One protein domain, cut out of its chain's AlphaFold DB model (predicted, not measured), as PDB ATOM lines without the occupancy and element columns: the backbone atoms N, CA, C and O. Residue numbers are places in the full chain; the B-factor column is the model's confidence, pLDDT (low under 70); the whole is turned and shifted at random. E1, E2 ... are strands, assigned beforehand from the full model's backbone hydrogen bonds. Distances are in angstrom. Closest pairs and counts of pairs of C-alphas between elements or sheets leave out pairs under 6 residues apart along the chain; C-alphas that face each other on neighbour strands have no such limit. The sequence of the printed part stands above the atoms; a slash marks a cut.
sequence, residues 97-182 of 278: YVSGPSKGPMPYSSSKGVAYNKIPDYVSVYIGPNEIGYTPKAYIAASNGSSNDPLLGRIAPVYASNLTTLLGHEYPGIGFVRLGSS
ATOM      1  N   TYR A  97     127.205  86.548  78.162       35.31
ATOM      2  CA  TYR A  97     128.149  86.608  79.290       35.31
ATOM      3  C   TYR A  97     129.581  87.111  79.051       35.31
ATOM      4  O   TYR A  97     130.545  86.350  78.992       35.31
ATOM      5  N   VAL A  98     129.721  88.437  79.101       37.22
ATOM      6  CA  VAL A  98     130.822  89.083  79.830       37.22
ATOM      7  C   VAL A  98     130.283  89.390  81.230       37.22
ATOM      8  O   VAL A  98     129.120  89.760  81.361       37.22
ATOM      9  N   SER A  99     131.083  89.199  82.279       47.72
ATOM     10  CA  SER A  99     130.765  89.686  83.629       47.72
ATOM     11  C   SER A  99     130.550  91.206  83.574       47.72
ATOM     12  O   SER A  99     131.518  91.962  83.572       47.72
ATOM     13  N   GLY A 100     129.299  91.647  83.467       62.00
ATOM     14  CA  GLY A 100     128.925  93.050  83.316       62.00
ATOM     15  C   GLY A 100     127.459  93.209  82.898       62.00
ATOM     16  O   GLY A 100     126.823  92.222  82.517       62.00
ATOM     17  N   PRO A 101     126.902  94.426  82.991       79.00
ATOM     18  CA  PRO A 101     125.528  94.697  82.582       79.00
ATOM     19  C   PRO A 101     125.328  94.400  81.090       79.00
ATOM     20  O   PRO A 101     126.174  94.715  80.251       79.00
ATOM     21  N   SER A 102     124.198  93.779  80.759       81.62
ATOM     22  CA  SER A 102     123.845  93.448  79.377       81.62
ATOM     23  C   SER A 102     123.457  94.707  78.592       81.62
ATOM     24  O   SER A 102     122.748  95.564  79.112       81.62
ATOM     25  N   LYS A 103     123.896  94.824  77.332       85.00
ATOM     26  CA  LYS A 103     123.511  95.918  76.424       85.00
ATOM     27  C   LYS A 103     122.989  95.381  75.093       85.00
ATOM     28  O   LYS A 103     123.472  94.351  74.622       85.00
ATOM     29  N   GLY A 104     122.024  96.060  74.478       79.69
ATOM     30  CA  GLY A 104     121.508  95.681  73.161       79.69
ATOM     31  C   GLY A 104     120.189  96.362  72.796       79.69
ATOM     32  O   GLY A 104     119.698  97.189  73.558       79.69
ATOM     33  N   PRO A 105     119.597  96.024  71.642       79.69
ATOM     34  CA  PRO A 105     118.318  96.587  71.232       79.69
ATOM     35  C   PRO A 105     117.161  96.080  72.090       79.69
ATOM     36  O   PRO A 105     117.219  94.990  72.670       79.69
ATOM     37  N   MET A 106     116.080  96.862  72.121       76.62
ATOM     38  CA  MET A 106     114.817  96.423  72.703       76.62
ATOM     39  C   MET A 106     114.337  95.176  71.943       76.62
ATOM     40  O   MET A 106     114.253  95.206  70.710       76.62
ATOM     41  N   PRO A 107     114.033  94.058  72.626       74.88
ATOM     42  CA  PRO A 107     113.528  92.878  71.944       74.88
ATOM     43  C   PRO A 107     112.204  93.202  71.248       74.88
ATOM     44  O   PRO A 107     111.327  93.826  71.834       74.88
ATOM     45  N   TYR A 108     112.028  92.755  70.009       61.19
ATOM     46  CA  TYR A 108     110.750  92.882  69.314       61.19
ATOM     47  C   TYR A 108     109.930  91.597  69.477       61.19
ATOM     48  O   TYR A 108     110.449  90.496  69.287       61.19
ATOM     49  N   SER A 109     108.646  91.732  69.811       63.91
ATOM     50  CA  SER A 109     107.685  90.627  69.892       63.91
ATOM     51  C   SER A 109     106.375  91.065  69.241       63.91
ATOM     52  O   SER A 109     105.737  92.015  69.685       63.91
ATOM     53  N   SER A 110     105.979  90.381  68.166       50.19
ATOM     54  CA  SER A 110     104.869  90.788  67.293       50.19
ATOM     55  C   SER A 110     103.473  90.575  67.888       50.19
ATOM     56  O   SER A 110     102.496  91.028  67.302       50.19
ATOM     57  N   SER A 111     103.343  89.868  69.016       49.72
ATOM     58  CA  SER A 111     102.028  89.475  69.551       49.72
ATOM     59  C   SER A 111     101.893  89.532  71.073       49.72
ATOM     60  O   SER A 111     100.811  89.270  71.593       49.72
ATOM     61  N   LYS A 112     102.970  89.825  71.811       61.06
ATOM     62  CA  LYS A 112     102.975  89.923  73.282       61.06
ATOM     63  C   LYS A 112     103.987  90.966  73.736       61.06
ATOM     64  O   LYS A 112     105.036  91.091  73.107       61.06
ATOM     65  N   GLY A 113     103.704  91.647  74.846       63.53
ATOM     66  CA  GLY A 113     104.691  92.477  75.536       63.53
ATOM     67  C   GLY A 113     105.956  91.678  75.873       63.53
ATOM     68  O   GLY A 113     105.914  90.460  76.057       63.53
ATOM     69  N   VAL A 114     107.096  92.358  75.910       71.50
ATOM     70  CA  VAL A 114     108.388  91.740  76.219       71.50
ATOM     71  C   VAL A 114     108.516  91.600  77.730       71.50
ATOM     72  O   VAL A 114     108.341  92.572  78.460       71.50
ATOM     73  N   ALA A 115     108.834  90.396  78.211       77.94
ATOM     74  CA  ALA A 115     109.092  90.187  79.632       77.94
ATOM     75  C   ALA A 115     110.302  91.023  80.081       77.94
ATOM     76  O   ALA A 115     111.341  91.008  79.423       77.94
ATOM     77  N   TYR A 116     110.192  91.711  81.220       81.38
ATOM     78  CA  TYR A 116     111.216  92.652  81.690       81.38
ATOM     79  C   TYR A 116     112.613  92.024  81.834       81.38
ATOM     80  O   TYR A 116     113.626  92.636  81.507       81.38
ATOM     81  N   ASN A 117     112.682  90.757  82.250       82.00
ATOM     82  CA  ASN A 117     113.932  90.001  82.370       82.00
ATOM     83  C   ASN A 117     114.587  89.632  81.024       82.00
ATOM     84  O   ASN A 117     115.718  89.153  81.009       82.00
ATOM     85  N   LYS A 118     113.881  89.806  79.904       83.44
ATOM     86  CA  LYS A 118     114.415  89.637  78.547       83.44
ATOM     87  C   LYS A 118     114.929  90.948  77.957       83.44
ATOM     88  O   LYS A 118     115.558  90.909  76.904       83.44
ATOM     89  N   ILE A 119     114.667  92.078  78.612       82.56
ATOM     90  CA  ILE A 119     115.176  93.389  78.211       82.56
ATOM     91  C   ILE A 119     116.614  93.526  78.743       82.56
ATOM     92  O   ILE A 119     116.834  93.285  79.941       82.56
ATOM     93  N   PRO A 120     117.591  93.893  77.890       85.12
ATOM     94  CA  PRO A 120     118.968  94.120  78.322       85.12
ATOM     95  C   PRO A 120     119.031  95.254  79.348       85.12
ATOM     96  O   PRO A 120     118.207  96.161  79.313       85.12
ATOM     97  N   ASP A 121     120.002  95.220  80.259       88.94
ATOM     98  CA  ASP A 121     120.162  96.236  81.313       88.94
ATOM     99  C   ASP A 121     120.342  97.642  80.740       88.94
ATOM    100  O   ASP A 121     119.845  98.608  81.321       88.94
ATOM    101  N   TYR A 122     120.975  97.731  79.570       89.62
ATOM    102  CA  TYR A 122     121.054  98.925  78.750       89.62
ATOM    103  C   TYR A 122     120.452  98.692  77.363       89.62
ATOM    104  O   TYR A 122     120.876  97.805  76.617       89.62
ATOM    105  N   VAL A 123     119.492  99.529  76.993       89.06
ATOM    106  CA  VAL A 123     118.812  99.485  75.700       89.06
ATOM    107  C   VAL A 123     119.479 100.470  74.744       89.06
ATOM    108  O   VAL A 123     119.816 101.587  75.138       89.06
ATOM    109  N   SER A 124     119.704 100.059  73.496       86.00
ATOM    110  CA  SER A 124     120.292 100.924  72.473       86.00
ATOM    111  C   SER A 124     119.345 102.056  72.071       86.00
ATOM    112  O   SER A 124     118.164 101.821  71.827       86.00
ATOM    113  N   VAL A 125     119.897 103.258  71.936       84.94
ATOM    114  CA  VAL A 125     119.215 104.478  71.494       84.94
ATOM    115  C   VAL A 125     119.960 105.032  70.288       84.94
ATOM    116  O   VAL A 125     121.181 105.207  70.322       84.94
ATOM    117  N   TYR A 126     119.227 105.313  69.216       80.00
ATOM    118  CA  TYR A 126     119.791 105.934  68.024       80.00
ATOM    119  C   TYR A 126     120.093 107.415  68.293       80.00
ATOM    120  O   TYR A 126     119.188 108.196  68.584       80.00
ATOM    121  N   ILE A 127     121.369 107.801  68.207       83.75
ATOM    122  CA  ILE A 127     121.827 109.179  68.456       83.75
ATOM    123  C   ILE A 127     122.022 109.937  67.142       83.75
ATOM    124  O   ILE A 127     121.783 111.144  67.064       83.75
ATOM    125  N   GLY A 128     122.487 109.247  66.106       73.75
ATOM    126  CA  GLY A 128     122.819 109.866  64.837       73.75
ATOM    127  C   GLY A 128     123.394 108.868  63.839       73.75
ATOM    128  O   GLY A 128     123.498 107.675  64.135       73.75
ATOM    129  N   PRO A 129     123.784 109.349  62.649       71.38
ATOM    130  CA  PRO A 129     124.328 108.494  61.605       71.38
ATOM    131  C   PRO A 129     125.580 107.772  62.117       71.38
ATOM    132  O   PRO A 129     126.579 108.407  62.455       71.38
ATOM    133  N   ASN A 130     125.513 106.441  62.160       71.12
ATOM    134  CA  ASN A 130     126.549 105.543  62.680       71.12
ATOM    135  C   ASN A 130     126.899 105.719  64.172       71.12
ATOM    136  O   ASN A 130     127.958 105.268  64.607       71.12
ATOM    137  N   GLU A 131     126.038 106.353  64.972       80.25
ATOM    138  CA  GLU A 131     126.270 106.548  66.405       80.25
ATOM    139  C   GLU A 131     125.071 106.060  67.218       80.25
ATOM    140  O   GLU A 131     123.937 106.520  67.057       80.25
ATOM    141  N   ILE A 132     125.345 105.119  68.118       84.31
ATOM    142  CA  ILE A 132     124.366 104.536  69.029       84.31
ATOM    143  C   ILE A 132     124.851 104.742  70.454       84.31
ATOM    144  O   ILE A 132     126.024 104.536  70.769       84.31
ATOM    145  N   GLY A 133     123.919 105.142  71.307       87.44
ATOM    146  CA  GLY A 133     124.108 105.167  72.744       87.44
ATOM    147  C   GLY A 133     123.312 104.078  73.432       87.44
ATOM    148  O   GLY A 133     122.549 103.339  72.815       87.44
ATOM    149  N   TYR A 134     123.485 103.996  74.739       90.88
ATOM    150  CA  TYR A 134     122.888 102.970  75.572       90.88
ATOM    151  C   TYR A 134     122.304 103.612  76.823       90.88
ATOM    152  O   TYR A 134     123.024 104.265  77.579       90.88
ATOM    153  N   THR A 135     121.006 103.430  77.049       92.94
ATOM    154  CA  THR A 135     120.309 103.978  78.218       92.94
ATOM    155  C   THR A 135     119.826 102.862  79.147       92.94
ATOM    156  O   THR A 135     119.481 101.782  78.657       92.94
ATOM    157  N   PRO A 136     119.813 103.051  80.479       92.75
ATOM    158  CA  PRO A 136     119.379 102.002  81.394       92.75
ATOM    159  C   PRO A 136     117.902 101.647  81.188       92.75
ATOM    160  O   PRO A 136     117.043 102.527  81.138       92.75
ATOM    161  N   LYS A 137     117.577 100.350  81.167       89.50
ATOM    162  CA  LYS A 137     116.208  99.865  80.910       89.50
ATOM    163  C   LYS A 137     115.148 100.415  81.861       89.50
ATOM    164  O   LYS A 137     113.998 100.521  81.460       89.50
ATOM    165  N   ALA A 138     115.526 100.787  83.084       86.94
ATOM    166  CA  ALA A 138     114.607 101.338  84.079       86.94
ATOM    167  C   ALA A 138     113.972 102.676  83.646       86.94
ATOM    168  O   ALA A 138     112.901 103.021  84.126       86.94
ATOM    169  N   TYR A 139     114.598 103.409  82.717       87.38
ATOM    170  CA  TYR A 139     114.026 104.635  82.148       87.38
ATOM    171  C   TYR A 139     113.029 104.368  81.006       87.38
ATOM    172  O   TYR A 139     112.271 105.262  80.637       87.38
ATOM    173  N   ILE A 140     113.012 103.147  80.452       80.56
ATOM    174  CA  ILE A 140     112.199 102.775  79.279       80.56
ATOM    175  C   ILE A 140     111.095 101.775  79.636       80.56
ATOM    176  O   ILE A 140     110.017 101.795  79.042       80.56
ATOM    177  N   ALA A 141     111.346 100.877  80.587       82.38
ATOM    178  CA  ALA A 141     110.418  99.829  80.978       82.38
ATOM    179  C   ALA A 141     110.357  99.687  82.502       82.38
ATOM    180  O   ALA A 141     111.382  99.637  83.178       82.38
ATOM    181  N   ALA A 142     109.141  99.543  83.029       80.88
ATOM    182  CA  ALA A 142     108.915  99.185  84.422       80.88
ATOM    183  C   ALA A 142     108.974  97.668  84.612       80.88
ATOM    184  O   ALA A 142     108.420  96.901  83.819       80.88
ATOM    185  N   SER A 143     109.569  97.230  85.719       77.44
ATOM    186  CA  SER A 143     109.703  95.802  86.044       77.44
ATOM    187  C   SER A 143     108.371  95.060  86.208       77.44
ATOM    188  O   SER A 143     108.269  93.879  85.880       77.44
ATOM    189  N   ASN A 144     107.339  95.766  86.667       73.81
ATOM    190  CA  ASN A 144     105.979  95.274  86.881       73.81
ATOM    191  C   ASN A 144     105.009  95.686  85.757       73.81
ATOM    192  O   ASN A 144     103.806  95.469  85.889       73.81
ATOM    193  N   GLY A 145     105.505  96.318  84.686       67.19
ATOM    194  CA  GLY A 145     104.667  96.894  83.630       67.19
ATOM    195  C   GLY A 145     103.790  98.067  84.088       67.19
ATOM    196  O   GLY A 145     102.911  98.487  83.341       67.19
ATOM    197  N   SER A 146     104.005  98.589  85.301       68.12
ATOM    198  CA  SER A 146     103.281  99.748  85.817       68.12
ATOM    199  C   SER A 146     103.703 101.004  85.071       68.12
ATOM    200  O   SER A 146     104.890 101.287  84.936       68.12
ATOM    201  N   SER A 147     102.729 101.812  84.665       64.56
ATOM    202  CA  SER A 147     102.969 103.161  84.146       64.56
ATOM    203  C   SER A 147     103.461 104.141  85.219       64.56
ATOM    204  O   SER A 147     103.864 105.246  84.881       64.56
ATOM    205  N   ASN A 148     103.421 103.753  86.499       62.81
ATOM    206  CA  ASN A 148     103.744 104.613  87.642       62.81
ATOM    207  C   ASN A 148     105.165 104.385  88.187       62.81
ATOM    208  O   ASN A 148     105.444 104.734  89.333       62.81
ATOM    209  N   ASP A 149     106.045 103.729  87.428       74.75
ATOM    210  CA  ASP A 149     107.441 103.576  87.838       74.75
ATOM    211  C   ASP A 149     108.130 104.954  87.851       74.75
ATOM    212  O   ASP A 149     108.022 105.703  86.878       74.75
ATOM    213  N   PRO A 150     108.818 105.322  88.947       69.12
ATOM    214  CA  PRO A 150     109.323 106.676  89.147       69.12
ATOM    215  C   PRO A 150     110.382 107.104  88.128       69.12
ATOM    216  O   PRO A 150     110.630 108.304  88.015       69.12
ATOM    217  N   LEU A 151     111.036 106.167  87.434       78.81
ATOM    218  CA  LEU A 151     112.048 106.471  86.419       78.81
ATOM    219  C   LEU A 151     111.468 106.544  85.004       78.81
ATOM    220  O   LEU A 151     112.097 107.144  84.127       78.81
ATOM    221  N   LEU A 152     110.272 105.997  84.779       76.94
ATOM    222  CA  LEU A 152     109.620 106.083  83.481       76.94
ATOM    223  C   LEU A 152     109.278 107.530  83.144       76.94
ATOM    224  O   LEU A 152     108.717 108.275  83.948       76.94
ATOM    225  N   GLY A 153     109.631 107.929  81.924       71.94
ATOM    226  CA  GLY A 153     109.380 109.284  81.452       71.94
ATOM    227  C   GLY A 153     110.213 110.349  82.162       71.94
ATOM    228  O   GLY A 153     109.873 111.518  82.023       71.94
ATOM    229  N   ARG A 154     111.286 109.986  82.889       84.12
ATOM    230  CA  ARG A 154     112.347 110.910  83.332       84.12
ATOM    231  C   ARG A 154     113.395 111.114  82.234       84.12
ATOM    232  O   ARG A 154     113.455 110.359  81.269       84.12
ATOM    233  N   ILE A 155     114.206 112.162  82.372       87.81
ATOM    234  CA  ILE A 155     115.368 112.380  81.500       87.81
ATOM    235  C   ILE A 155     116.349 111.222  81.711       87.81
ATOM    236  O   ILE A 155     116.837 111.020  82.825       87.81
ATOM    237  N   ALA A 156     116.624 110.462  80.653       91.06
ATOM    238  CA  ALA A 156     117.410 109.240  80.739       91.06
ATOM    239  C   ALA A 156     118.871 109.503  80.340       91.06
ATOM    240  O   ALA A 156     119.116 110.104  79.294       91.06
ATOM    241  N   PRO A 157     119.875 109.075  81.124       94.81
ATOM    242  CA  PRO A 157     121.268 109.188  80.711       94.81
ATOM    243  C   PRO A 157     121.553 108.222  79.559       94.81
ATOM    244  O   PRO A 157     121.073 107.086  79.545       94.81
ATOM    245  N   VAL A 158     122.360 108.665  78.600       93.50
ATOM    246  CA  VAL A 158     122.756 107.865  77.441       93.50
ATOM    247  C   VAL A 158     124.273 107.744  77.418       93.50
ATOM    248  O   VAL A 158     124.998 108.737  77.312       93.50
ATOM    249  N   TYR A 159     124.753 106.511  77.525       92.50
ATOM    250  CA  TYR A 159     126.167 106.171  77.597       92.50
ATOM    251  C   TYR A 159     126.695 105.672  76.254       92.50
ATOM    252  O   TYR A 159     125.944 105.182  75.411       92.50
ATOM    253  N   ALA A 160     128.007 105.768  76.068       88.62
ATOM    254  CA  ALA A 160     128.704 105.119  74.972       88.62
ATOM    255  C   ALA A 160     128.704 103.598  75.158       88.62
ATOM    256  O   ALA A 160     128.282 103.060  76.184       88.62
ATOM    257  N   SER A 161     129.239 102.883  74.176       82.56
ATOM    258  CA  SER A 161     129.292 101.423  74.196       82.56
ATOM    259  C   SER A 161     130.095 100.813  75.342       82.56
ATOM    260  O   SER A 161     129.859  99.659  75.698       82.56
ATOM    261  N   ASN A 162     130.991 101.584  75.959       81.62
ATOM    262  CA  ASN A 162     131.712 101.199  77.171       81.62
ATOM    263  C   ASN A 162     130.877 101.326  78.462       81.62
ATOM    264  O   ASN A 162     131.417 101.082  79.540       81.62
ATOM    265  N   LEU A 163     129.611 101.760  78.367       87.19
ATOM    266  CA  LEU A 163     128.640 101.937  79.459       87.19
ATOM    267  C   LEU A 163     129.101 102.849  80.610       87.19
ATOM    268  O   LEU A 163     128.504 102.856  81.682       87.19
ATOM    269  N   THR A 164     130.168 103.619  80.401       87.44
ATOM    270  CA  THR A 164     130.800 104.462  81.428       87.44
ATOM    271  C   THR A 164     130.950 105.902  80.964       87.44
ATOM    272  O   THR A 164     130.812 106.829  81.757       87.44
ATOM    273  N   THR A 165     131.183 106.125  79.670       92.19
ATOM    274  CA  THR A 165     131.254 107.469  79.096       92.19
ATOM    275  C   THR A 165     129.849 107.997  78.832       92.19
ATOM    276  O   THR A 165     129.139 107.462  77.986       92.19
ATOM    277  N   LEU A 166     129.452 109.059  79.534       94.69
ATOM    278  CA  LEU A 166     128.184 109.749  79.297       94.69
ATOM    279  C   LEU A 166     128.256 110.550  77.987       94.69
ATOM    280  O   LEU A 166     129.062 111.471  77.867       94.69
ATOM    281  N   LEU A 167     127.411 110.209  77.014       92.44
ATOM    282  CA  LEU A 167     127.317 110.922  75.733       92.44
ATOM    283  C   LEU A 167     126.324 112.081  75.787       92.44
ATOM    284  O   LEU A 167     126.474 113.069  75.063       92.44
ATOM    285  N   GLY A 168     125.304 111.965  76.628       93.50
ATOM    286  CA  GLY A 168     124.225 112.932  76.720       93.50
ATOM    287  C   GLY A 168     123.030 112.354  77.455       93.50
ATOM    288  O   GLY A 168     123.167 111.427  78.254       93.50
ATOM    289  N   HIS A 169     121.864 112.917  77.172       93.50
ATOM    290  CA  HIS A 169     120.616 112.498  77.788       93.50
ATOM    291  C   HIS A 169     119.505 112.420  76.750       93.50
ATOM    292  O   HIS A 169     119.455 113.218  75.817       93.50
ATOM    293  N   GLU A 170     118.602 111.472  76.934       87.62
ATOM    294  CA  GLU A 170     117.356 111.371  76.199       87.62
ATOM    295  C   GLU A 170     116.263 112.107  76.971       87.62
ATOM    296  O   GLU A 170     115.981 111.820  78.136       87.62
ATOM    297  N   TYR A 171     115.676 113.100  76.315       84.69
ATOM    298  CA  TYR A 171     114.609 113.922  76.862       84.69
ATOM    299  C   TYR A 171     113.274 113.449  76.282       84.69
ATOM    300  O   TYR A 171     113.118 113.439  75.054       84.69
ATOM    301  N   PRO A 172     112.287 113.088  77.120       78.00
ATOM    302  CA  PRO A 172     110.970 112.681  76.646       78.00
ATOM    303  C   PRO A 172     110.347 113.725  75.717       78.00
ATOM    304  O   PRO A 172     110.287 114.910  76.035       78.00
ATOM    305  N   GLY A 173     109.913 113.283  74.536       72.12
ATOM    306  CA  GLY A 173     109.338 114.161  73.516       72.12
ATOM    307  C   GLY A 173     110.341 115.056  72.779       72.12
ATOM    308  O   GLY A 173     109.919 115.811  71.914       72.12
ATOM    309  N   ILE A 174     111.643 115.003  73.064       78.31
ATOM    310  CA  ILE A 174     112.681 115.740  72.311       78.31
ATOM    311  C   ILE A 174     113.645 114.759  71.637       78.31
ATOM    312  O   ILE A 174     114.080 114.998  70.514       78.31
ATOM    313  N   GLY A 175     113.948 113.644  72.306       80.94
ATOM    314  CA  GLY A 175     114.945 112.666  71.887       80.94
ATOM    315  C   GLY A 175     116.312 112.926  72.519       80.94
ATOM    316  O   GLY A 175     116.425 113.564  73.570       80.94
ATOM    317  N   PHE A 176     117.362 112.398  71.894       87.50
ATOM    318  CA  PHE A 176     118.724 112.520  72.402       87.50
ATOM    319  C   PHE A 176     119.280 113.945  72.266       87.50
ATOM    320  O   PHE A 176     119.220 114.572  71.209       87.50
ATOM    321  N   VAL A 177     119.919 114.413  73.337       89.06
ATOM    322  CA  VAL A 177     120.632 115.687  73.414       89.06
ATOM    323  C   VAL A 177     122.045 115.426  73.913       89.06
ATOM    324  O   VAL A 177     122.252 114.893  75.008       89.06
ATOM    325  N   ARG A 178     123.035 115.824  73.109       91.44
ATOM    326  CA  ARG A 178     124.451 115.614  73.424       91.44
ATOM    327  C   ARG A 178     124.865 116.399  74.666       91.44
ATOM    328  O   ARG A 178     124.393 117.512  74.900       91.44
ATOM    329  N   LEU A 179     125.788 115.837  75.442       91.00
ATOM    330  CA  LEU A 179     126.385 116.510  76.591       91.00
ATOM    331  C   LEU A 179     126.942 117.887  76.182       91.00
ATOM    332  O   LEU A 179     127.614 118.015  75.160       91.00
ATOM    333  N   GLY A 180     126.623 118.922  76.962       86.94
ATOM    334  CA  GLY A 180     126.994 120.314  76.675       86.94
ATOM    335  C   GLY A 180     126.070 121.051  75.695       86.94
ATOM    336  O   GLY A 180     126.216 122.258  75.529       86.94
ATOM    337  N   SER A 181     125.102 120.368  75.075       88.88
ATOM    338  CA  SER A 181     124.070 121.000  74.241       88.88
ATOM    339  C   SER A 181     122.805 121.291  75.047       88.88
ATOM    340  O   SER A 181     122.479 120.571  75.990       88.88
ATOM    341  N   SER A 182     122.065 122.334  74.660       85.50
ATOM    342  CA  SER A 182     120.759 122.620  75.257       85.50
ATOM    343  C   SER A 182     119.650 121.851  74.524       85.50
ATOM    344  O   SER A 182     119.593 121.910  73.294       85.50
TER     345      SER A 182
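This is residues 97 to 182 of the 278 residues of the protein "PASTA domain-containing protein" of Actinobacteria bacterium (UniProt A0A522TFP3). With little regular structure, this is a small sandwich: hairpin E1-E2 crosses the antiparallel sheet E3 - E4 - E5. Long loops, residues 97 to 121 and 137 to 155, surround little of it. The printed part has 86 residues, no named helix and five named strands, E1 to E5, holding 27: all strand. It is compact, radius of gyration of the C-alphas 13.1 A, spanning 37 by 31 by 23 A.

Residues 103 to 104 pair, parallel, with 122 to 123 of E1, residues 122 to 128. E1 and E2, residues 131 to 136, are an antiparallel hairpin; see N 125 and O 133, 2.8 A, within hydrogen-bond range. E3, 156 to 159, E4, 166 to 171, and E5, 175 to 178, form a meander, two successive antiparallel hairpins: see N 158 and O 168, 2.9 A, and N 169 and O 177, 3.0 A, within hydrogen-bond range. The sheets form a sandwich, face to face, strands at 76 degrees; the closest C-alphas of E2 and E3, Thr 135 and Val 158, are 4.7 A apart.

Find C-alpha 122 at (121.054, 98.925, 78.750), where E1 begins its 17.8 A; E2 spans 17.1 A, E3 9.8 A, E4 14.4 A and E5 10.1 A, to C-alpha 178 at (124.451, 115.614, 73.424).

The farthest C-alphas, Ser 111 and Gly 180, are 40.3 A apart. The printed part has no cut; link E2 to E3 is long. Confidence is under 70 at residues 97 to 100, 108 to 113, 145 to 148 and 150.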